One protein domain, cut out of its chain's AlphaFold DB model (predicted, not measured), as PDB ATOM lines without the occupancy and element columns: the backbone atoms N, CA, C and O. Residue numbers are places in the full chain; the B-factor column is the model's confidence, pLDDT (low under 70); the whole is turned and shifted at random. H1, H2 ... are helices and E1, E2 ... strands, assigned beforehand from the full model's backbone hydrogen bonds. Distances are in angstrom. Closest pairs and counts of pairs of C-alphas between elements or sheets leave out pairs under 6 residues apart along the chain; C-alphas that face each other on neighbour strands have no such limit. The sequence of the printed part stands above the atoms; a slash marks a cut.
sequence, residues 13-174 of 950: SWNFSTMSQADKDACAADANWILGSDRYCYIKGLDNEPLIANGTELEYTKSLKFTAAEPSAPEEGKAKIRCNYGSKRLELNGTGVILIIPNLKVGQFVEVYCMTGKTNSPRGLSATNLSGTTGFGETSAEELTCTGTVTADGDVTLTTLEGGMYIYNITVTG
ATOM      1  N   SER A  13     140.578 162.978 116.833       87.38
ATOM      2  CA  SER A  13     140.431 162.364 118.155       87.38
ATOM      3  C   SER A  13     139.057 162.649 118.750       87.38
ATOM      4  O   SER A  13     138.495 163.732 118.577       87.38
ATOM      5  N   TRP A  14     138.535 161.663 119.471       93.00
ATOM      6  CA  TRP A  14     137.339 161.759 120.290       93.00
ATOM      7  C   TRP A  14     137.715 161.480 121.734       93.00
ATOM      8  O   TRP A  14     138.147 160.379 122.070       93.00
ATOM      9  N   ASN A  15     137.516 162.472 122.597       89.25
ATOM     10  CA  ASN A  15     137.696 162.345 124.035       89.25
ATOM     11  C   ASN A  15     136.333 162.486 124.717       89.25
ATOM     12  O   ASN A  15     135.704 163.543 124.670       89.25
ATOM     13  N   PHE A  16     135.882 161.427 125.383       94.50
ATOM     14  CA  PHE A  16     134.539 161.363 125.959       94.50
ATOM     15  C   PHE A  16     134.464 161.918 127.394       94.50
ATOM     16  O   PHE A  16     133.506 161.651 128.127       94.50
ATOM     17  N   SER A  17     135.451 162.717 127.813       86.38
ATOM     18  CA  SER A  17     135.540 163.253 129.176       86.38
ATOM     19  C   SER A  17     134.515 164.334 129.510       86.38
ATOM     20  O   SER A  17     134.088 164.430 130.659       86.38
ATOM     21  N   THR A  18     134.108 165.148 128.536       88.75
ATOM     22  CA  THR A  18     133.188 166.271 128.759       88.75
ATOM     23  C   THR A  18     132.172 166.378 127.631       88.75
ATOM     24  O   THR A  18     132.473 166.076 126.485       88.75
ATOM     25  N   MET A  19     130.952 166.796 127.966       93.44
ATOM     26  CA  MET A  19     129.881 167.056 127.002       93.44
ATOM     27  C   MET A  19     129.536 168.541 127.039       93.44
ATOM     28  O   MET A  19     129.366 169.107 128.129       93.44
ATOM     29  N   SER A  20     129.447 169.161 125.861       94.00
ATOM     30  CA  SER A  20     129.180 170.593 125.729       94.00
ATOM     31  C   SER A  20     127.803 170.951 126.296       94.00
ATOM     32  O   SER A  20     126.886 170.129 126.305       94.00
ATOM     33  N   GLN A  21     127.631 172.184 126.780       94.50
ATOM     34  CA  GLN A  21     126.314 172.619 127.258       94.50
ATOM     35  C   GLN A  21     125.276 172.620 126.122       94.50
ATOM     36  O   GLN A  21     124.131 172.254 126.355       94.50
ATOM     37  N   ALA A  22     125.698 172.934 124.893       94.62
ATOM     38  CA  ALA A  22     124.842 172.888 123.712       94.62
ATOM     39  C   ALA A  22     124.300 171.475 123.438       94.62
ATOM     40  O   ALA A  22     123.098 171.320 123.229       94.62
ATOM     41  N   ASP A  23     125.149 170.444 123.516       97.44
ATOM     42  CA  ASP A  23     124.710 169.053 123.359       97.44
ATOM     43  C   ASP A  23     123.727 168.651 124.468       97.44
ATOM     44  O   ASP A  23     122.718 168.000 124.200       97.44
ATOM     45  N   LYS A  24     123.988 169.057 125.720       96.56
ATOM     46  CA  LYS A  24     123.094 168.769 126.856       96.56
ATOM     47  C   LYS A  24     121.719 169.406 126.660       96.56
ATOM     48  O   LYS A  24     120.704 168.741 126.865       96.56
ATOM     49  N   ASP A  25     121.684 170.665 126.236       96.31
ATOM     50  CA  ASP A  25     120.442 171.396 125.977       96.31
ATOM     51  C   ASP A  25     119.673 170.776 124.797       96.31
ATOM     52  O   ASP A  25     118.454 170.603 124.875       96.31
ATOM     53  N   ALA A  26     120.377 170.368 123.733       97.19
ATOM     54  CA  ALA A  26     119.785 169.677 122.590       97.19
ATOM     55  C   ALA A  26     119.183 168.322 122.990       97.19
ATOM     56  O   ALA A  26     118.038 168.036 122.637       97.19
ATOM     57  N   CYS A  27     119.902 167.512 123.775       97.44
ATOM     58  CA  CYS A  27     119.382 166.250 124.305       97.44
ATOM     59  C   CYS A  27     118.196 166.466 125.253       97.44
ATOM     60  O   CYS A  27     117.240 165.699 125.213       97.44
ATOM     61  N   ALA A  28     118.210 167.506 126.091       96.25
ATOM     62  CA  ALA A  28     117.094 167.812 126.989       96.25
ATOM     63  C   ALA A  28     115.804 168.197 126.240       96.25
ATOM     64  O   ALA A  28     114.708 168.004 126.768       96.25
ATOM     65  N   ALA A  29     115.929 168.741 125.027       95.94
ATOM     66  CA  ALA A  29     114.811 169.163 124.188       95.94
ATOM     67  C   ALA A  29     114.272 168.063 123.248       95.94
ATOM     68  O   ALA A  29     113.250 168.278 122.594       95.94
ATOM     69  N   ASP A  30     114.921 166.898 123.169       96.69
ATOM     70  CA  ASP A  30     114.588 165.831 122.220       96.69
ATOM     71  C   ASP A  30     113.999 164.596 122.924       96.69
ATOM     72  O   ASP A  30     114.607 164.003 123.813       96.69
ATOM     73  N   ALA A  31     112.813 164.162 122.487       95.12
ATOM     74  CA  ALA A  31     112.090 163.030 123.071       95.12
ATOM     75  C   ALA A  31     112.777 161.662 122.876       95.12
ATOM     76  O   ALA A  31     112.362 160.682 123.499       95.12
ATOM     77  N   ASN A  32     113.798 161.570 122.020       96.19
ATOM     78  CA  ASN A  32     114.602 160.360 121.821       96.19
ATOM     79  C   ASN A  32     115.753 160.228 122.829       96.19
ATOM     80  O   ASN A  32     116.508 159.253 122.775       96.19
ATOM     81  N   TRP A  33     115.877 161.183 123.751       97.62
ATOM     82  CA  TRP A  33     116.883 161.203 124.797       97.62
ATOM     83  C   TRP A  33     116.230 161.237 126.173       97.62
ATOM     84  O   TRP A  33     115.210 161.886 126.399       97.62
ATOM     85  N   ILE A  34     116.849 160.546 127.123       96.44
ATOM     86  CA  ILE A  34     116.507 160.655 128.542       96.44
ATOM     87  C   ILE A  34     117.763 161.015 129.331       96.44
ATOM     88  O   ILE A  34     118.856 160.508 129.055       96.44
ATOM     89  N   LEU A  35     117.605 161.896 130.316       95.94
ATOM     90  CA  LEU A  35     118.664 162.235 131.258       95.94
ATOM     91  C   LEU A  35     118.729 161.155 132.345       95.94
ATOM     92  O   LEU A  35     117.733 160.881 133.014       95.94
ATOM     93  N   GLY A  36     119.898 160.541 132.490       91.25
ATOM     94  CA  GLY A  36     120.237 159.635 133.580       91.25
ATOM     95  C   GLY A  36     121.080 160.323 134.654       91.25
ATOM     96  O   GLY A  36     121.153 161.550 134.722       91.25
ATOM     97  N   SER A  37     121.774 159.531 135.470       88.12
ATOM     98  CA  SER A  37     122.726 160.066 136.457       88.12
ATOM     99  C   SER A  37     124.030 160.473 135.759       88.12
ATOM    100  O   SER A  37     124.829 159.602 135.397       88.12
ATOM    101  N   ASP A  38     124.188 161.784 135.534       90.25
ATOM    102  CA  ASP A  38     125.292 162.452 134.817       90.25
ATOM    103  C   ASP A  38     125.596 161.884 133.421       90.25
ATOM    104  O   ASP A  38     126.748 161.769 132.992       90.25
ATOM    105  N   ARG A  39     124.535 161.513 132.697       95.12
ATOM    106  CA  ARG A  39     124.624 160.964 131.341       95.12
ATOM    107  C   ARG A  39     123.360 161.224 130.533       95.12
ATOM    108  O   ARG A  39     122.262 161.157 131.081       95.12
ATOM    109  N   TYR A  40     123.496 161.391 129.222       97.69
ATOM    110  CA  TYR A  40     122.357 161.350 128.298       97.69
ATOM    111  C   TYR A  40     122.285 159.994 127.596       97.69
ATOM    112  O   TYR A  40     123.292 159.474 127.114       97.69
ATOM    113  N   CYS A  41     121.094 159.398 127.575       97.50
ATOM    114  CA  CYS A  41     120.857 158.054 127.055       97.50
ATOM    115  C   CYS A  41     119.962 158.104 125.818       97.50
ATOM    116  O   CYS A  41     118.828 158.579 125.907       97.50
ATOM    117  N   TYR A  42     120.444 157.562 124.700       97.69
ATOM    118  CA  TYR A  42     119.658 157.469 123.474       97.69
ATOM    119  C   TYR A  42     118.709 156.268 123.535       97.69
ATOM    120  O   TYR A  42     119.138 155.144 123.829       97.69
ATOM    121  N   ILE A  43     117.415 156.494 123.286       96.06
ATOM    122  CA  ILE A  43     116.360 155.484 123.485       96.06
ATOM    123  C   ILE A  43     115.722 154.959 122.192       96.06
ATOM    124  O   ILE A  43     114.651 154.351 122.235       96.06
ATOM    125  N   LYS A  44     116.385 155.145 121.049       95.12
ATOM    126  CA  LYS A  44     115.980 154.576 119.757       95.12
ATOM    127  C   LYS A  44     117.040 153.637 119.191       95.12
ATOM    128  O   LYS A  44     118.191 153.653 119.623       95.12
ATOM    129  N   GLY A  45     116.615 152.760 118.283       93.75
ATOM    130  CA  GLY A  45     117.544 151.974 117.473       93.75
ATOM    131  C   GLY A  45     118.238 152.866 116.446       93.75
ATOM    132  O   GLY A  45     117.678 153.888 116.060       93.75
ATOM    133  N   LEU A  46     119.439 152.472 116.031       97.00
ATOM    134  CA  LEU A  46     120.258 153.161 115.032       97.00
ATOM    135  C   LEU A  46     120.775 152.140 114.025       97.00
ATOM    136  O   LEU A  46     121.118 151.018 114.412       97.00
ATOM    137  N   ASP A  47     120.868 152.541 112.762       96.94
ATOM    138  CA  ASP A  47     121.476 151.737 111.702       96.94
ATOM    139  C   ASP A  47     122.409 152.590 110.840       96.94
ATOM    140  O   ASP A  47     121.978 153.250 109.898       96.94
ATOM    141  N   ASN A  48     123.701 152.585 111.184       95.94
ATOM    142  CA  ASN A  48     124.732 153.407 110.550       95.94
ATOM    143  C   ASN A  48     124.372 154.907 110.534       95.94
ATOM    144  O   ASN A  48     124.529 155.607 109.528       95.94
ATOM    145  N   GLU A  49     123.885 155.399 111.671       96.75
ATOM    146  CA  GLU A  49     123.401 156.770 111.850       96.75
ATOM    147  C   GLU A  49     124.216 157.509 112.924       96.75
ATOM    148  O   GLU A  49     124.662 156.884 113.893       96.75
ATOM    149  N   PRO A  50     124.441 158.829 112.775       97.12
ATOM    150  CA  PRO A  50     125.038 159.646 113.826       97.12
ATOM    151  C   PRO A  50     124.056 159.862 114.986       97.12
ATOM    152  O   PRO A  50     122.840 159.725 114.834       97.12
ATOM    153  N   LEU A  51     124.571 160.262 116.150       96.88
ATOM    154  CA  LEU A  51     123.719 160.680 117.265       96.88
ATOM    155  C   LEU A  51     123.216 162.103 117.035       96.88
ATOM    156  O   LEU A  51     123.986 163.062 117.042       96.88
ATOM    157  N   ILE A  52     121.901 162.223 116.861       95.88
ATOM    158  CA  ILE A  52     121.209 163.492 116.640       95.88
ATOM    159  C   ILE A  52     120.339 163.816 117.854       95.88
ATOM    160  O   ILE A  52     119.616 162.955 118.367       95.88
ATOM    161  N   ALA A  53     120.382 165.073 118.289       96.50
ATOM    162  CA  ALA A  53     119.445 165.643 119.243       96.50
ATOM    163  C   ALA A  53     118.891 166.964 118.704       96.50
ATOM    164  O   ALA A  53     119.631 167.831 118.241       96.50
ATOM    165  N   ASN A  54     117.570 167.110 118.732       94.56
ATOM    166  CA  ASN A  54     116.844 168.289 118.270       94.56
ATOM    167  C   ASN A  54     117.261 168.727 116.847       94.56
ATOM    168  O   ASN A  54     117.456 169.907 116.559       94.56
ATOM    169  N   GLY A  55     117.453 167.746 115.958       91.50
ATOM    170  CA  GLY A  55     117.853 167.959 114.563       91.50
ATOM    171  C   GLY A  55     119.330 168.310 114.339       91.50
ATOM    172  O   GLY A  55     119.698 168.572 113.196       91.50
ATOM    173  N   THR A  56     120.168 168.301 115.380       90.62
ATOM    174  CA  THR A  56     121.610 168.593 115.293       90.62
ATOM    175  C   THR A  56     122.434 167.372 115.700       90.62
ATOM    176  O   THR A  56     122.087 166.681 116.655       90.62
ATOM    177  N   GLU A  57     123.512 167.086 114.970       96.50
ATOM    178  CA  GLU A  57     124.492 166.064 115.358       96.50
ATOM    179  C   GLU A  57     125.261 166.518 116.603       96.50
ATOM    180  O   GLU A  57     125.681 167.672 116.680       96.50
ATOM    181  N   LEU A  58     125.433 165.624 117.577       95.50
ATOM    182  CA  LEU A  58     126.126 165.959 118.819       95.50
ATOM    183  C   LEU A  58     127.625 166.167 118.591       95.50
ATOM    184  O   LEU A  58     128.287 165.299 118.015       95.50
ATOM    185  N   GLU A  59     128.188 167.241 119.148       92.38
ATOM    186  CA  GLU A  59     129.642 167.461 119.128       92.38
ATOM    187  C   GLU A  59     130.376 166.339 119.884       92.38
ATOM    188  O   GLU A  59     131.421 165.867 119.440       92.38
ATOM    189  N   TYR A  60     129.775 165.832 120.969       93.50
ATOM    190  CA  TYR A  60     130.302 164.731 121.790       93.50
ATOM    191  C   TYR A  60     130.677 163.453 121.012       93.50
ATOM    192  O   TYR A  60     131.568 162.718 121.432       93.50
ATOM    193  N   THR A  61     130.011 163.165 119.891       96.06
ATOM    194  CA  THR A  61     130.304 162.001 119.028       96.06
ATOM    195  C   THR A  61     130.391 162.395 117.561       96.06
ATOM    196  O   THR A  61     130.046 161.602 116.685       96.06
ATOM    197  N   LYS A  62     130.781 163.637 117.278       93.44
ATOM    198  CA  LYS A  62     130.706 164.193 115.930       93.44
ATOM    199  C   LYS A  62     131.463 163.350 114.925       93.44
ATOM    200  O   LYS A  62     132.596 162.946 115.176       93.44
ATOM    201  N   SER A  63     130.859 163.138 113.765       91.62
ATOM    202  CA  SER A  63     131.381 162.289 112.694       91.62
ATOM    203  C   SER A  63     131.480 160.802 113.038       91.62
ATOM    204  O   SER A  63     131.914 160.045 112.179       91.62
ATOM    205  N   LEU A  64     131.063 160.344 114.222       96.75
ATOM    206  CA  LEU A  64     130.891 158.917 114.501       96.75
ATOM    207  C   LEU A  64     129.475 158.482 114.141       96.75
ATOM    208  O   LEU A  64     128.507 159.225 114.315       96.75
ATOM    209  N   LYS A  65     129.347 157.240 113.682       97.81
ATOM    210  CA  LYS A  65     128.049 156.606 113.433       97.81
ATOM    211  C   LYS A  65     127.893 155.361 114.280       97.81
ATOM    212  O   LYS A  65     128.872 154.800 114.770       97.81
ATOM    213  N   PHE A  66     126.657 154.916 114.442       98.25
ATOM    214  CA  PHE A  66     126.350 153.794 115.310       98.25
ATOM    215  C   PHE A  66     125.313 152.862 114.696       98.25
ATOM    216  O   PHE A  66     124.389 153.298 114.008       98.25
ATOM    217  N   THR A  67     125.439 151.574 115.015       98.00
ATOM    218  CA  THR A  67     124.392 150.572 114.787       98.00
ATOM    219  C   THR A  67     124.065 149.896 116.112       98.00
ATOM    220  O   THR A  67     124.928 149.296 116.760       98.00
ATOM    221  N   ALA A  68     122.811 150.007 116.542       96.88
ATOM    222  CA  ALA A  68     122.327 149.456 117.802       96.88
ATOM    223  C   ALA A  68     120.828 149.138 117.725       96.88
ATOM    224  O   ALA A  68     120.041 149.911 117.186       96.88
ATOM    225  N   ALA A  69     120.407 148.021 118.321       94.38
ATOM    226  CA  ALA A  69     118.985 147.693 118.428       94.38
ATOM    227  C   ALA A  69     118.232 148.688 119.332       94.38
ATOM    228  O   ALA A  69     118.803 149.220 120.285       94.38
ATOM    229  N   GLU A  70     116.930 148.876 119.093       94.06
ATOM    230  CA  GLU A  70     116.080 149.665 119.994       94.06
ATOM    231  C   GLU A  70     116.117 149.057 121.414       94.06
ATOM    232  O   GLU A  70     116.082 147.827 121.570       94.06
ATOM    233  N   PRO A  71     116.256 149.874 122.476       93.62
ATOM    234  CA  PRO A  71     116.314 149.351 123.832       93.62
ATOM    235  C   PRO A  71     114.996 148.675 124.219       93.62
ATOM    236  O   PRO A  71     113.914 149.082 123.812       93.62
ATOM    237  N   SER A  72     115.076 147.659 125.083       92.69
ATOM    238  CA  SER A  72     113.895 146.890 125.509       92.69
ATOM    239  C   SER A  72     112.854 147.716 126.279       92.69
ATOM    240  O   SER A  72     111.732 147.260 126.465       92.69
ATOM    241  N   ALA A  73     113.255 148.880 126.794       92.50
ATOM    242  CA  ALA A  73     112.400 149.891 127.406       92.50
ATOM    243  C   ALA A  73     113.097 151.265 127.298       92.50
ATOM    244  O   ALA A  73     114.333 151.301 127.283       92.50
ATOM    245  N   PRO A  74     112.354 152.386 127.256       91.25
ATOM    246  CA  PRO A  74     112.913 153.738 127.200       91.25
ATOM    247  C   PRO A  74     113.402 154.204 128.587       91.25
ATOM    248  O   PRO A  74     112.895 155.165 129.156       91.25
ATOM    249  N   GLU A  75     114.369 153.488 129.160       91.94
ATOM    250  CA  GLU A  75     114.912 153.720 130.505       91.94
ATOM    251  C   GLU A  75     116.450 153.712 130.483       91.94
ATOM    252  O   GLU A  75     117.064 152.992 129.688       91.94
ATOM    253  N   GLU A  76     117.087 154.467 131.390       88.44
ATOM    254  CA  GLU A  76     118.549 154.681 131.435       88.44
ATOM    255  C   GLU A  76     119.317 153.350 131.380       88.44
ATOM    256  O   GLU A  76     120.199 153.142 130.542       88.44
ATOM    257  N   GLY A  77     118.907 152.384 132.210       88.19
ATOM    258  CA  GLY A  77     119.527 151.061 132.312       88.19
ATOM    259  C   GLY A  77     119.416 150.192 131.051       88.19
ATOM    260  O   GLY A  77     120.142 149.200 130.934       88.19
ATOM    261  N   LYS A  78     118.550 150.548 130.096       93.62
ATOM    262  CA  LYS A  78     118.279 149.768 128.876       93.62
ATOM    263  C   LYS A  78     118.816 150.405 127.598       93.62
ATOM    264  O   LYS A  78     119.044 149.661 126.645       93.62
ATOM    265  N   ALA A  79     119.060 151.715 127.594       96.12
ATOM    266  CA  ALA A  79     119.663 152.430 126.470       96.12
ATOM    267  C   ALA A  79     120.973 151.773 126.011       96.12
ATOM    268  O   ALA A  79     121.780 151.350 126.847       96.12
ATOM    269  N   LYS A  80     121.160 151.667 124.691       96.88
ATOM    270  CA  LYS A  80     122.317 150.999 124.073       96.88
ATOM    271  C   LYS A  80     123.530 151.900 123.921       96.88
ATOM    272  O   LYS A  80     124.640 151.388 123.933       96.88
ATOM    273  N   ILE A  81     123.322 153.207 123.810       97.50
ATOM    274  CA  ILE A  81     124.389 154.197 123.684       97.50
ATOM    275  C   ILE A  81     124.131 155.286 124.711       97.50
ATOM    276  O   ILE A  81     123.005 155.787 124.824       97.50
ATOM    277  N   ARG A  82     125.153 155.612 125.503       97.06
ATOM    278  CA  ARG A  82     125.050 156.630 126.552       97.06
ATOM    279  C   ARG A  82     126.268 157.534 126.547       97.06
ATOM    280  O   ARG A  82     127.392 157.054 126.682       97.06
ATOM    281  N   CYS A  83     126.022 158.832 126.485       97.19
ATOM    282  CA  CYS A  83     127.035 159.866 126.634       97.19
ATOM    283  C   CYS A  83     127.247 160.117 128.134       97.19
ATOM    284  O   CYS A  83     126.523 160.918 128.731       97.19
ATOM    285  N   ASN A  84     128.156 159.371 128.774       95.88
ATOM    286  CA  ASN A  84     128.396 159.430 130.219       95.88
ATOM    287  C   ASN A  84     129.572 160.359 130.544       95.88
ATOM    288  O   ASN A  84     130.677 159.933 130.888       95.88
ATOM    289  N   TYR A  85     129.294 161.658 130.477       91.38
ATOM    290  CA  TYR A  85     130.252 162.702 130.825       91.38
ATOM    291  C   TYR A  85     130.601 162.714 132.324       91.38
ATOM    292  O   TYR A  85     131.714 163.096 132.676       91.38
ATOM    293  N   GLY A  86     129.715 162.257 133.219       90.81
ATOM    294  CA  GLY A  86     130.004 162.181 134.658       90.81
ATOM    295  C   GLY A  86     131.118 161.196 135.010       90.81
ATOM    296  O   GLY A  86     131.905 161.435 135.921       90.81
ATOM    297  N   SER A  87     131.217 160.093 134.263       92.88
ATOM    298  CA  SER A  87     132.309 159.111 134.373       92.88
ATOM    299  C   SER A  87     133.317 159.201 133.223       92.88
ATOM    300  O   SER A  87     134.067 158.250 133.010       92.88
ATOM    301  N   LYS A  88     133.324 160.322 132.491       95.56
ATOM    302  CA  LYS A  88     134.283 160.643 131.426       95.56
ATOM    303  C   LYS A  88     134.389 159.597 130.300       95.56
ATOM    304  O   LYS A  88     135.493 159.284 129.866       95.56
ATOM    305  N   ARG A  89     133.266 159.026 129.844       96.00
ATOM    306  CA  ARG A  89     133.263 157.929 128.856       96.00
ATOM    307  C   ARG A  89     131.994 157.847 128.008       96.00
ATOM    308  O   ARG A  89     130.899 158.192 128.454       96.00
ATOM    309  N   LEU A  90     132.114 157.250 126.830       97.81
ATOM    310  CA  LEU A  90     130.994 156.761 126.030       97.81
ATOM    311  C   LEU A  90     130.683 155.307 126.420       97.81
ATOM    312  O   LEU A  90     131.583 154.476 126.520       97.81
ATOM    313  N   GLU A  91     129.413 154.967 126.646       96.94
ATOM    314  CA  GLU A  91     129.011 153.592 126.980       96.94
ATOM    315  C   GLU A  91     128.285 152.923 125.807       96.94
ATOM    316  O   GLU A  91     127.202 153.363 125.412       96.94
ATOM    317  N   LEU A  92     128.836 151.811 125.316       97.62
ATOM    318  CA  LEU A  92     128.192 150.905 124.364       97.62
ATOM    319  C   LEU A  92     127.586 149.740 125.153       97.62
ATOM    320  O   LEU A  92     128.291 148.829 125.572       97.62
ATOM    321  N   ASN A  93     126.286 149.772 125.433       94.81
ATOM    322  CA  ASN A  93     125.629 148.895 126.402       94.81
ATOM    323  C   ASN A  93     124.943 147.671 125.763       94.81
ATOM    324  O   ASN A  93     123.753 147.673 125.436       94.81
ATOM    325  N   GLY A  94     125.689 146.574 125.667       93.44
ATOM    326  CA  GLY A  94     125.204 145.264 125.231       93.44
ATOM    327  C   GLY A  94     126.180 144.589 124.276       93.44
ATOM    328  O   GLY A  94     127.204 145.166 123.941       93.44
ATOM    329  N   THR A  95     125.858 143.371 123.854       94.31
ATOM    330  CA  THR A  95     126.566 142.660 122.777       94.31
ATOM    331  C   THR A  95     126.087 143.149 121.412       94.31
ATOM    332  O   THR A  95     124.888 143.383 121.244       94.31
ATOM    333  N   GLY A  96     127.005 143.260 120.451       95.44
ATOM    334  CA  GLY A  96     126.708 143.613 119.063       95.44
ATOM    335  C   GLY A  96     126.349 145.082 118.849       95.44
ATOM    336  O   GLY A  96     125.684 145.400 117.870       95.44
ATOM    337  N   VAL A  97     126.735 145.973 119.768       97.94
ATOM    338  CA  VAL A  97     126.636 147.423 119.555       97.94
ATOM    339  C   VAL A  97     127.850 147.848 118.735       97.94
ATOM    340  O   VAL A  97     128.975 147.494 119.095       97.94
ATOM    341  N   ILE A  98     127.615 148.574 117.643       98.19
ATOM    342  CA  ILE A  98     128.653 148.963 116.687       98.19
ATOM    343  C   ILE A  98     128.862 150.475 116.742       98.19
ATOM    344  O   ILE A  98     127.900 151.237 116.639       98.19
ATOM    345  N   LEU A  99     130.121 150.890 116.868       98.38
ATOM    346  CA  LEU A  99     130.602 152.253 116.642       98.38
ATOM    347  C   LEU A  99     131.396 152.266 115.336       98.38
ATOM    348  O   LEU A  99     132.244 151.407 115.118       98.38
ATOM    349  N   ILE A 100     131.106 153.215 114.459       98.19
ATOM    350  CA  ILE A 100     131.681 153.316 113.119       98.19
ATOM    351  C   ILE A 100     132.454 154.628 113.023       98.19
ATOM    352  O   ILE A 100     131.901 155.700 113.284       98.19
ATOM    353  N   ILE A 101     133.718 154.522 112.624       97.12
ATOM    354  CA  ILE A 101     134.605 155.640 112.312       97.12
ATOM    355  C   ILE A 101     134.652 155.757 110.781       97.12
ATOM    356  O   ILE A 101     135.247 154.892 110.131       97.12
ATOM    357  N   PRO A 102     133.972 156.747 110.179       91.06
ATOM    358  CA  PRO A 102     133.758 156.763 108.744       91.06
ATOM    359  C   PRO A 102     134.933 157.348 107.955       91.06
ATOM    360  O   PRO A 102     135.626 158.246 108.427       91.06
ATOM    361  N   ASN A 103     135.062 156.922 106.696       87.38
ATOM    362  CA  ASN A 103     135.956 157.506 105.683       87.38
ATOM    363  C   ASN A 103     137.456 157.521 106.037       87.38
ATOM    364  O   ASN A 103     138.166 158.447 105.631       87.38
ATOM    365  N   LEU A 104     137.956 156.506 106.744       85.12
ATOM    366  CA  LEU A 104     139.390 156.399 106.993       85.12
ATOM    367  C   LEU A 104     140.151 156.015 105.718       85.12
ATOM    368  O   LEU A 104     139.602 155.444 104.775       85.12
ATOM    369  N   LYS A 105     141.428 156.375 105.670       81.31
ATOM    370  CA  LYS A 105     142.366 156.090 104.586       81.31
ATOM    371  C   LYS A 105     143.269 154.930 104.957       81.31
ATOM    372  O   LYS A 105     143.675 154.803 106.112       81.31
ATOM    373  N   VAL A 106     143.593 154.093 103.971       76.25
ATOM    374  CA  VAL A 106     144.568 153.012 104.146       76.25
ATOM    375  C   VAL A 106     145.852 153.560 104.777       76.25
ATOM    376  O   VAL A 106     146.348 154.615 104.386       76.25
ATOM    377  N   GLY A 107     146.374 152.864 105.784       60.59
ATOM    378  CA  GLY A 107     147.595 153.259 106.487       60.59
ATOM    379  C   GLY A 107     147.414 154.223 107.665       60.59
ATOM    380  O   GLY A 107     148.393 154.420 108.391       60.59
ATOM    381  N   GLN A 108     146.215 154.771 107.901       74.94
ATOM    382  CA  GLN A 108     145.903 155.472 109.154       74.94
ATOM    383  C   GLN A 108     145.910 154.494 110.338       74.94
ATOM    384  O   GLN A 108     145.535 153.329 110.186       74.94
ATOM    385  N   PHE A 109     146.351 154.949 111.509       82.19
ATOM    386  CA  PHE A 109     146.398 154.145 112.729       82.19
ATOM    387  C   PHE A 109     145.241 154.523 113.647       82.19
ATOM    388  O   PHE A 109     144.952 155.705 113.820       82.19
ATOM    389  N   VAL A 110     144.559 153.521 114.193       86.62
ATOM    390  CA  VAL A 110     143.409 153.676 115.085       86.62
ATOM    391  C   VAL A 110     143.795 153.135 116.451       86.62
ATOM    392  O   VAL A 110     144.157 151.965 116.566       86.62
ATOM    393  N   GLU A 111     143.660 153.967 117.474       92.19
ATOM    394  CA  GLU A 111     143.808 153.618 118.885       92.19
ATOM    395  C   GLU A 111     142.484 153.854 119.620       92.19
ATOM    396  O   GLU A 111     141.786 154.842 119.382       92.19
ATOM    397  N   VAL A 112     142.117 152.930 120.506       94.44
ATOM    398  CA  VAL A 112     140.891 152.976 121.302       94.44
ATOM    399  C   VAL A 112     141.213 152.588 122.736       94.44
ATOM    400  O   VAL A 112     141.481 151.419 123.016       94.44
ATOM    401  N   TYR A 113     141.111 153.542 123.661       94.31
ATOM    402  CA  TYR A 113     141.196 153.251 125.087       94.31
ATOM    403  C   TYR A 113     139.822 152.879 125.644       94.31
ATOM    404  O   TYR A 113     138.864 153.663 125.581       94.31
ATOM    405  N   CYS A 114     139.695 151.668 126.184       95.19
ATOM    406  CA  CYS A 114     138.414 151.121 126.614       95.19
ATOM    407  C   CYS A 114     138.521 150.244 127.865       95.19
ATOM    408  O   CYS A 114     139.600 149.859 128.293       95.19
ATOM    409  N   MET A 115     137.384 149.915 128.476       93.75
ATOM    410  CA  MET A 115     137.324 148.907 129.539       93.75
ATOM    411  C   MET A 115     135.981 148.179 129.551       93.75
ATOM    412  O   MET A 115     134.988 148.637 128.970       93.75
ATOM    413  N   THR A 116     135.917 147.060 130.272       94.94
ATOM    414  CA  THR A 116     134.658 146.333 130.459       94.94
ATOM    415  C   THR A 116     133.575 147.199 131.108       94.94
ATOM    416  O   THR A 116     133.772 147.839 132.141       94.94
ATOM    417  N   GLY A 117     132.363 147.152 130.549       91.19
ATOM    418  CA  GLY A 117     131.191 147.824 131.109       91.19
ATOM    419  C   GLY A 117     130.600 147.149 132.355       91.19
ATOM    420  O   GLY A 117     129.466 147.449 132.738       91.19
ATOM    421  N   LYS A 118     131.287 146.152 132.928       88.38
ATOM    422  CA  LYS A 118     130.888 145.452 134.153       88.38
ATOM    423  C   LYS A 118     132.127 145.012 134.930       88.38
ATOM    424  O   LYS A 118     132.888 144.178 134.456       88.38
ATOM    425  N   THR A 119     132.263 145.518 136.153       83.12
ATOM    426  CA  THR A 119     133.363 145.202 137.075       83.12
ATOM    427  C   THR A 119     133.626 143.695 137.159       83.12
ATOM    428  O   THR A 119     132.688 142.905 137.318       83.12
ATOM    429  N   ASN A 120     134.900 143.305 137.066       84.25
ATOM    430  CA  ASN A 120     135.391 141.924 137.180       84.25
ATOM    431  C   ASN A 120     134.794 140.929 136.163       84.25
ATOM    432  O   ASN A 120     134.785 139.726 136.412       84.25
ATOM    433  N   SER A 121     134.235 141.397 135.045       91.31
ATOM    434  CA  SER A 121     133.733 140.534 133.969       91.31
ATOM    435  C   SER A 121     134.487 140.855 132.679       91.31
ATOM    436  O   SER A 121     134.234 141.928 132.128       91.31
ATOM    437  N   PRO A 122     135.380 139.974 132.192       92.94
ATOM    438  CA  PRO A 122     136.113 140.217 130.958       92.94
ATOM    439  C   PRO A 122     135.185 140.467 129.769       92.94
ATOM    440  O   PRO A 122     134.207 139.743 129.584       92.94
ATOM    441  N   ARG A 123     135.461 141.517 128.992       95.00
ATOM    442  CA  ARG A 123     134.742 141.870 127.756       95.00
ATOM    443  C   ARG A 123     135.707 142.472 126.745       95.00
ATOM    444  O   ARG A 123     136.803 142.873 127.114       95.00
ATOM    445  N   GLY A 124     135.291 142.518 125.483       93.81
ATOM    446  CA  GLY A 124     136.152 142.903 124.372       93.81
ATOM    447  C   GLY A 124     135.436 143.652 123.259       93.81
ATOM    448  O   GLY A 124     134.203 143.605 123.134       93.81
ATOM    449  N   LEU A 125     136.245 144.304 122.428       96.38
ATOM    450  CA  LEU A 125     135.853 144.920 121.164       96.38
ATOM    451  C   LEU A 125     136.503 144.152 120.023       96.38
ATOM    452  O   LEU A 125     137.675 143.818 120.095       96.38
ATOM    453  N   SER A 126     135.765 143.920 118.948       95.81
ATOM    454  CA  SER A 126     136.341 143.502 117.667       95.81
ATOM    455  C   SER A 126     136.344 144.677 116.700       95.81
ATOM    456  O   SER A 126     135.468 145.537 116.789       95.81
ATOM    457  N   ALA A 127     137.308 144.708 115.784       96.56
ATOM    458  CA  ALA A 127     137.391 145.725 114.745       96.56
ATOM    459  C   ALA A 127     137.359 145.099 113.345       96.56
ATOM    460  O   ALA A 127     137.810 143.969 113.155       96.56
ATOM    461  N   THR A 128     136.837 145.834 112.360       96.56
ATOM    462  CA  THR A 128     136.981 145.499 110.933       96.56
ATOM    463  C   THR A 128     137.807 146.559 110.212       96.56
ATOM    464  O   THR A 128     137.974 147.665 110.722       96.56
ATOM    465  N   ASN A 129     138.326 146.206 109.030       95.00
ATOM    466  CA  ASN A 129     139.191 147.063 108.213       95.00
ATOM    467  C   ASN A 129     140.485 147.505 108.925       95.00
ATOM    468  O   ASN A 129     141.073 148.519 108.565       95.00
ATOM    469  N   LEU A 130     140.940 146.737 109.921       89.25
ATOM    470  CA  LEU A 130     142.217 146.930 110.600       89.25
ATOM    471  C   LEU A 130     143.107 145.693 110.431       89.25
ATOM    472  O   LEU A 130     142.624 144.563 110.359       89.25
ATOM    473  N   SER A 131     144.416 145.917 110.402       83.06
ATOM    474  CA  SER A 131     145.471 144.900 110.462       83.06
ATOM    475  C   SER A 131     146.491 145.265 111.537       83.06
ATOM    476  O   SER A 131     146.502 146.401 112.011       83.06
ATOM    477  N   GLY A 132     147.332 144.302 111.931       76.75
ATOM    478  CA  GLY A 132     148.327 144.512 112.991       76.75
ATOM    479  C   GLY A 132     147.676 144.915 114.313       76.75
ATOM    480  O   GLY A 132     148.129 145.850 114.960       76.75
ATOM    481  N   THR A 133     146.547 144.289 114.647       79.75
ATOM    482  CA  THR A 133     145.722 144.722 115.768       79.75
ATOM    483  C   THR A 133     146.248 144.211 117.104       79.75
ATOM    484  O   THR A 133     146.500 143.011 117.222       79.75
ATOM    485  N   THR A 134     146.276 145.073 118.119       82.69
ATOM    486  CA  THR A 134     146.467 144.701 119.533       82.69
ATOM    487  C   THR A 134     145.162 144.937 120.291       82.69
ATOM    488  O   THR A 134     144.443 145.888 119.988       82.69
ATOM    489  N   GLY A 135     144.800 144.063 121.236       87.88
ATOM    490  CA  GLY A 135     143.608 144.192 122.090       87.88
ATOM    491  C   GLY A 135     142.254 143.956 121.398       87.88
ATOM    492  O   GLY A 135     141.313 143.466 122.024       87.88
ATOM    493  N   PHE A 136     142.121 144.231 120.094       92.12
ATOM    494  CA  PHE A 136     140.906 143.884 119.350       92.12
ATOM    495  C   PHE A 136     140.743 142.364 119.214       92.12
ATOM    496  O   PHE A 136     141.642 141.659 118.769       92.12
ATOM    497  N   GLY A 137     139.554 141.862 119.546       88.50
ATOM    498  CA  GLY A 137     139.224 140.435 119.576       88.50
ATOM    499  C   GLY A 137     139.514 139.759 120.919       88.50
ATOM    500  O   GLY A 137     139.025 138.653 121.149       88.50
ATOM    501  N   GLU A 138     140.239 140.426 121.817       89.56
ATOM    502  CA  GLU A 138     140.559 139.937 123.157       89.56
ATOM    503  C   GLU A 138     139.537 140.433 124.189       89.56
ATOM    504  O   GLU A 138     138.843 141.431 123.982       89.56
ATOM    505  N   THR A 139     139.428 139.732 125.320       91.50
ATOM    506  CA  THR A 139     138.563 140.136 126.437       91.50
ATOM    507  C   THR A 139     139.387 140.437 127.682       91.50
ATOM    508  O   THR A 139     140.153 139.578 128.114       91.50
ATOM    509  N   SER A 140     139.156 141.589 128.318       90.00
ATOM    510  CA  SER A 140     139.809 141.984 129.574       90.00
ATOM    511  C   SER A 140     138.796 142.466 130.616       90.00
ATOM    512  O   SER A 140     137.740 143.012 130.277       90.00
ATOM    513  N   ALA A 141     139.085 142.204 131.897       90.31
ATOM    514  CA  ALA A 141     138.346 142.765 133.034       90.31
ATOM    515  C   ALA A 141     138.922 144.113 133.511       90.31
ATOM    516  O   ALA A 141     138.298 144.766 134.349       90.31
ATOM    517  N   GLU A 142     140.077 144.503 132.976       90.25
ATOM    518  CA  GLU A 142     140.797 145.743 133.263       90.25
ATOM    519  C   GLU A 142     140.682 146.716 132.077       90.25
ATOM    520  O   GLU A 142     139.930 146.475 131.124       90.25
ATOM    521  N   GLU A 143     141.373 147.848 132.171       90.44
ATOM    522  CA  GLU A 143     141.514 148.786 131.059       90.44
ATOM    523  C   GLU A 143     142.320 148.134 129.924       90.44
ATOM    524  O   GLU A 143     143.197 147.301 130.151       90.44
ATOM    525  N   LEU A 144     141.953 148.453 128.688       86.88
ATOM    526  CA  LEU A 144     142.476 147.842 127.477       86.88
ATOM    527  C   LEU A 144     142.676 148.924 126.417       86.88
ATOM    528  O   LEU A 144     141.724 149.608 126.028       86.88
ATOM    529  N   THR A 145     143.903 149.030 125.918       91.12
ATOM    530  CA  THR A 145     144.221 149.824 124.731       91.12
ATOM    531  C   THR A 145     144.172 148.918 123.512       91.12
ATOM    532  O   THR A 145     144.960 147.980 123.390       91.12
ATOM    533  N   CYS A 146     143.223 149.181 122.619       87.12
ATOM    534  CA  CYS A 146     143.106 148.468 121.357       87.12
ATOM    535  C   CYS A 146     143.691 149.308 120.226       87.12
ATOM    536  O   CYS A 146     143.333 150.476 120.086       87.12
ATOM    537  N   THR A 147     144.527 148.715 119.382       87.94
ATOM    538  CA  THR A 147     145.171 149.416 118.265       87.94
ATOM    539  C   THR A 147     145.049 148.647 116.957       87.94
ATOM    540  O   THR A 147     144.816 147.439 116.965       87.94
ATOM    541  N   GLY A 148     145.181 149.324 115.816       78.75
ATOM    542  CA  GLY A 148     145.256 148.681 114.504       78.75
ATOM    543  C   GLY A 148     145.413 149.671 113.352       78.75
ATOM    544  O   GLY A 148     145.030 150.833 113.454       78.75
ATOM    545  N   THR A 149     145.960 149.207 112.228       82.19
ATOM    546  CA  THR A 149     146.177 150.030 111.023       82.19
ATOM    547  C   THR A 149     145.126 149.746 109.959       82.19
ATOM    548  O   THR A 149     144.888 148.584 109.621       82.19
ATOM    549  N   VAL A 150     144.540 150.801 109.392       82.12
ATOM    550  CA  VAL A 150     143.494 150.733 108.366       82.12
ATOM    551  C   VAL A 150     143.993 150.014 107.111       82.12
ATOM    552  O   VAL A 150     145.001 150.406 106.522       82.12
ATOM    553  N   THR A 151     143.281 148.966 106.687       80.25
ATOM    554  CA  THR A 151     143.701 148.087 105.575       80.25
ATOM    555  C   THR A 151     143.250 148.541 104.194       80.25
ATOM    556  O   THR A 151     143.873 148.187 103.196       80.25
ATOM    557  N   ALA A 152     142.167 149.307 104.120       83.75
ATOM    558  CA  ALA A 152     141.625 149.855 102.889       83.75
ATOM    559  C   ALA A 152     140.897 151.168 103.185       83.75
ATOM    560  O   ALA A 152     140.323 151.327 104.262       83.75
ATOM    561  N   ASP A 153     140.883 152.085 102.215       82.75
ATOM    562  CA  ASP A 153     140.041 153.280 102.277       82.75
ATOM    563  C   ASP A 153     138.585 152.887 102.573       82.75
ATOM    564  O   ASP A 153     137.979 152.110 101.828       82.75
ATOM    565  N   GLY A 154     138.016 153.426 103.647       87.00
ATOM    566  CA  GLY A 154     136.666 153.113 104.093       87.00
ATOM    567  C   GLY A 154     136.497 153.199 105.605       87.00
ATOM    568  O   GLY A 154     137.361 153.679 106.333       87.00
ATOM    569  N   ASP A 155     135.346 152.739 106.076       94.31
ATOM    570  CA  ASP A 155     134.978 152.822 107.485       94.31
ATOM    571  C   ASP A 155     135.734 151.775 108.326       94.31
ATOM    572  O   ASP A 155     136.023 150.669 107.859       94.31
ATOM    573  N   VAL A 156     136.009 152.105 109.589       97.00
ATOM    574  CA  VAL A 156     136.413 151.143 110.628       97.00
ATOM    575  C   VAL A 156     135.247 150.944 111.583       97.00
ATOM    576  O   VAL A 156     134.675 151.909 112.086       97.00
ATOM    577  N   THR A 157     134.887 149.690 111.856       96.88
ATOM    578  CA  THR A 157     133.773 149.362 112.761       96.88
ATOM    579  C   THR A 157     134.277 148.688 114.027       96.88
ATOM    580  O   THR A 157     134.917 147.645 113.928       96.88
ATOM    581  N   LEU A 158     133.911 149.204 115.198       97.88
ATOM    582  CA  LEU A 158     134.182 148.614 116.508       97.88
ATOM    583  C   LEU A 158     132.906 147.942 117.026       97.88
ATOM    584  O   LEU A 158     131.895 148.614 117.218       97.88
ATOM    585  N   THR A 159     132.937 146.629 117.258       97.81
ATOM    586  CA  THR A 159     131.769 145.836 117.676       97.81
ATOM    587  C   THR A 159     131.990 145.206 119.044       97.81
ATOM    588  O   THR A 159     132.966 144.481 119.250       97.81
ATOM    589  N   THR A 160     131.059 145.427 119.974       97.38
ATOM    590  CA  THR A 160     131.098 144.799 121.302       97.38
ATOM    591  C   THR A 160     130.830 143.290 121.237       97.38
ATOM    592  O   THR A 160     129.848 142.849 120.636       97.38
ATOM    593  N   LEU A 161     131.674 142.483 121.890       91.06
ATOM    594  CA  LEU A 161     131.594 141.014 121.852       91.06
ATOM    595  C   LEU A 161     130.680 140.438 122.953       91.06
ATOM    596  O   LEU A 161     129.556 140.015 122.693       91.06
ATOM    597  N   GLU A 162     131.119 140.451 124.213       86.75
ATOM    598  CA  GLU A 162     130.474 139.712 125.323       86.75
ATOM    599  C   GLU A 162     129.767 140.624 126.345       86.75
ATOM    600  O   GLU A 162     129.701 140.376 127.554       86.75
ATOM    601  N   GLY A 163     129.212 141.726 125.849       91.12
ATOM    602  CA  GLY A 163     128.425 142.681 126.615       91.12
ATOM    603  C   GLY A 163     128.950 144.099 126.448       91.12
ATOM    604  O   GLY A 163     129.753 144.377 125.569       91.12
ATOM    605  N   GLY A 164     128.460 145.013 127.284       94.75
ATOM    606  CA  GLY A 164     128.771 146.424 127.106       94.75
ATOM    607  C   GLY A 164     130.218 146.802 127.419       94.75
ATOM    608  O   GLY A 164     130.812 146.227 128.334       94.75
ATOM    609  N   MET A 165     130.721 147.799 126.697       97.06
ATOM    610  CA  MET A 165     132.063 148.375 126.807       97.06
ATOM    611  C   MET A 165     131.979 149.865 127.139       97.06
ATOM    612  O   MET A 165     131.037 150.554 126.733       97.06
ATOM    613  N   TYR A 166     132.969 150.354 127.875       97.25
ATOM    614  CA  TYR A 166     133.209 151.775 128.084       97.25
ATOM    615  C   TYR A 166     134.339 152.222 127.164       97.25
ATOM    616  O   TYR A 166     135.381 151.575 127.143       97.25
ATOM    617  N   ILE A 167     134.128 153.301 126.418       97.62
ATOM    618  CA  ILE A 167     135.115 153.906 125.525       97.62
ATOM    619  C   ILE A 167     135.501 155.260 126.111       97.62
ATOM    620  O   ILE A 167     134.636 156.109 126.334       97.62
ATOM    621  N   TYR A 168     136.783 155.455 126.378       93.12
ATOM    622  CA  TYR A 168     137.309 156.681 126.974       93.12
ATOM    623  C   TYR A 168     137.798 157.654 125.914       93.12
ATOM    624  O   TYR A 168     137.448 158.837 125.940       93.12
ATOM    625  N   ASN A 169     138.557 157.134 124.955       92.00
ATOM    626  CA  ASN A 169     139.019 157.888 123.809       92.00
ATOM    627  C   ASN A 169     139.084 157.005 122.558       92.00
ATOM    628  O   ASN A 169     139.093 155.773 122.636       92.00
ATOM    629  N   ILE A 170     139.083 157.669 121.410       95.12
ATOM    630  CA  ILE A 170     139.428 157.096 120.114       95.12
ATOM    631  C   ILE A 170     140.357 158.097 119.446       95.12
ATOM    632  O   ILE A 170     140.013 159.275 119.355       95.12
ATOM    633  N   THR A 171     141.486 157.635 118.937       85.44
ATOM    634  CA  THR A 171     142.417 158.464 118.176       85.44
ATOM    635  C   THR A 171     142.664 157.818 116.825       85.44
ATOM    636  O   THR A 171     142.896 156.616 116.730       85.44
ATOM    637  N   VAL A 172     142.595 158.624 115.771       82.88
ATOM    638  CA  VAL A 172     142.994 158.251 114.419       82.88
ATOM    639  C   VAL A 172     144.099 159.189 113.965       82.88
ATOM    640  O   VAL A 172     143.911 160.406 113.890       82.88
ATOM    641  N   THR A 173     145.250 158.619 113.636       69.75
ATOM    642  CA  THR A 173     146.412 159.352 113.124       69.75
ATOM    643  C   THR A 173     146.677 158.981 111.660       69.75
ATOM    644  O   THR A 173     146.448 157.848 111.234       69.75
ATOM    645  N   GLY A 174     147.118 159.950 110.849       54.94
ATOM    646  CA  GLY A 174     147.463 159.775 109.430       54.94
ATOM    647  C   GLY A 174     148.873 160.285 109.140       54.94
ATOM    648  O   GLY A 174     149.273 161.261 109.757       54.94
TER     649      GLY A 174
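AT A GLANCE: This is residues 13 to 174 of the 950 residues of the protein "Candidate pectin or pectate lyase" of Prevotella sp. CAG:1124 (UniProt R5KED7). The domain is a sandwich of two antiparallel sheets packed face to face, a twisted one of nine strands that branches at E14 and a smaller one of five strands. The one helix, H1, covers E2 and E3 at one end of the longest axis, and E11 lies at the other end. The printed part has 162 residues with one named helix and fourteen named strands, in the order E1, H1, then E2 to E14; the smaller sheet has the order E4, E5, E8, E13, E10. The class is mostly strand, with under half of the residues in named elements. The whole is compact, with a radius of gyration of the C-alphas of 14.8 A and spans of 43 by 34 by 25 A.

IN THESE COORDINATES: E1, residues 13 to 15, begins at C-alpha 13, (140.431, 162.364, 118.155). H1 holds residues 21 to 28 and is 10.4 A long. E2 is 33 to 35, E3 40 to 42, E4 46 to 49, E5 65 to 68, E6 81 to 84 and E7 89 to 92. E8, 98 to 104, measures 16.3 A, and E9, 109 to 116, 22.7 A. E10 is 125 to 127 and E11 130 to 134. E12, 143 to 150, measures 22.9 A, and E13, 154 to 160, 19.9 A. E14, 165 to 173, measures 22.7 A and ends at C-alpha 173, (146.412, 159.352, 113.124).

HOW THE PARTS SIT: E14 bends by 64 degrees at residue 168. E1, with N 14 to O 170 at 2.8 A, and E7, with N 90 to O 167 at 2.8 A, lie on one side of E14. E9 is on the other side, with N 111 to O 171 at 2.9 A. E12 and E14 lie on opposite sides of E9, E12 with N 110 to O 148 at 2.8 A, and the neighbour of E12 on its other side is the edge strand E11, N 131 to O 149 at 2.8 A. E6, N 82 to O 91 at 3.0 A, lies on one side of E7 and E14 on the other side; E3, N 40 to O 83 at 3.1 A, is the other neighbour of E6, and the edge strand E2, N 34 to O 41 at 3.0 A, is the other neighbour of E3. H1 is on this sheet at a height of 9.5 A; its closest C-alpha pair with E2 is Cys 27 and Trp 33, 5.7 A. Every O i to N i+4 pair of H1 is within hydrogen-bond range. In the other sheet, N 48 and O 66 of the hairpin E4 and E5 are 3.0 A apart, N 65 and O 100 of E5 and E8 3.0 A, N 99 and O 158 of E8 and E13 2.9 A, and N 126 and O 159 of E10 and E13 2.9 A. The strands of the two sheets stand at 30 degrees.

THE WHOLE: The C-alphas of Ala 29 and Gly 132, 43.1 A apart, are the two farthest apart. The printed part has no cut. The links E4 to E5 and E5 to E6 are long. The mean pLDDT of the printed part is 91.9; residues 107, 173 and 174 are under 70.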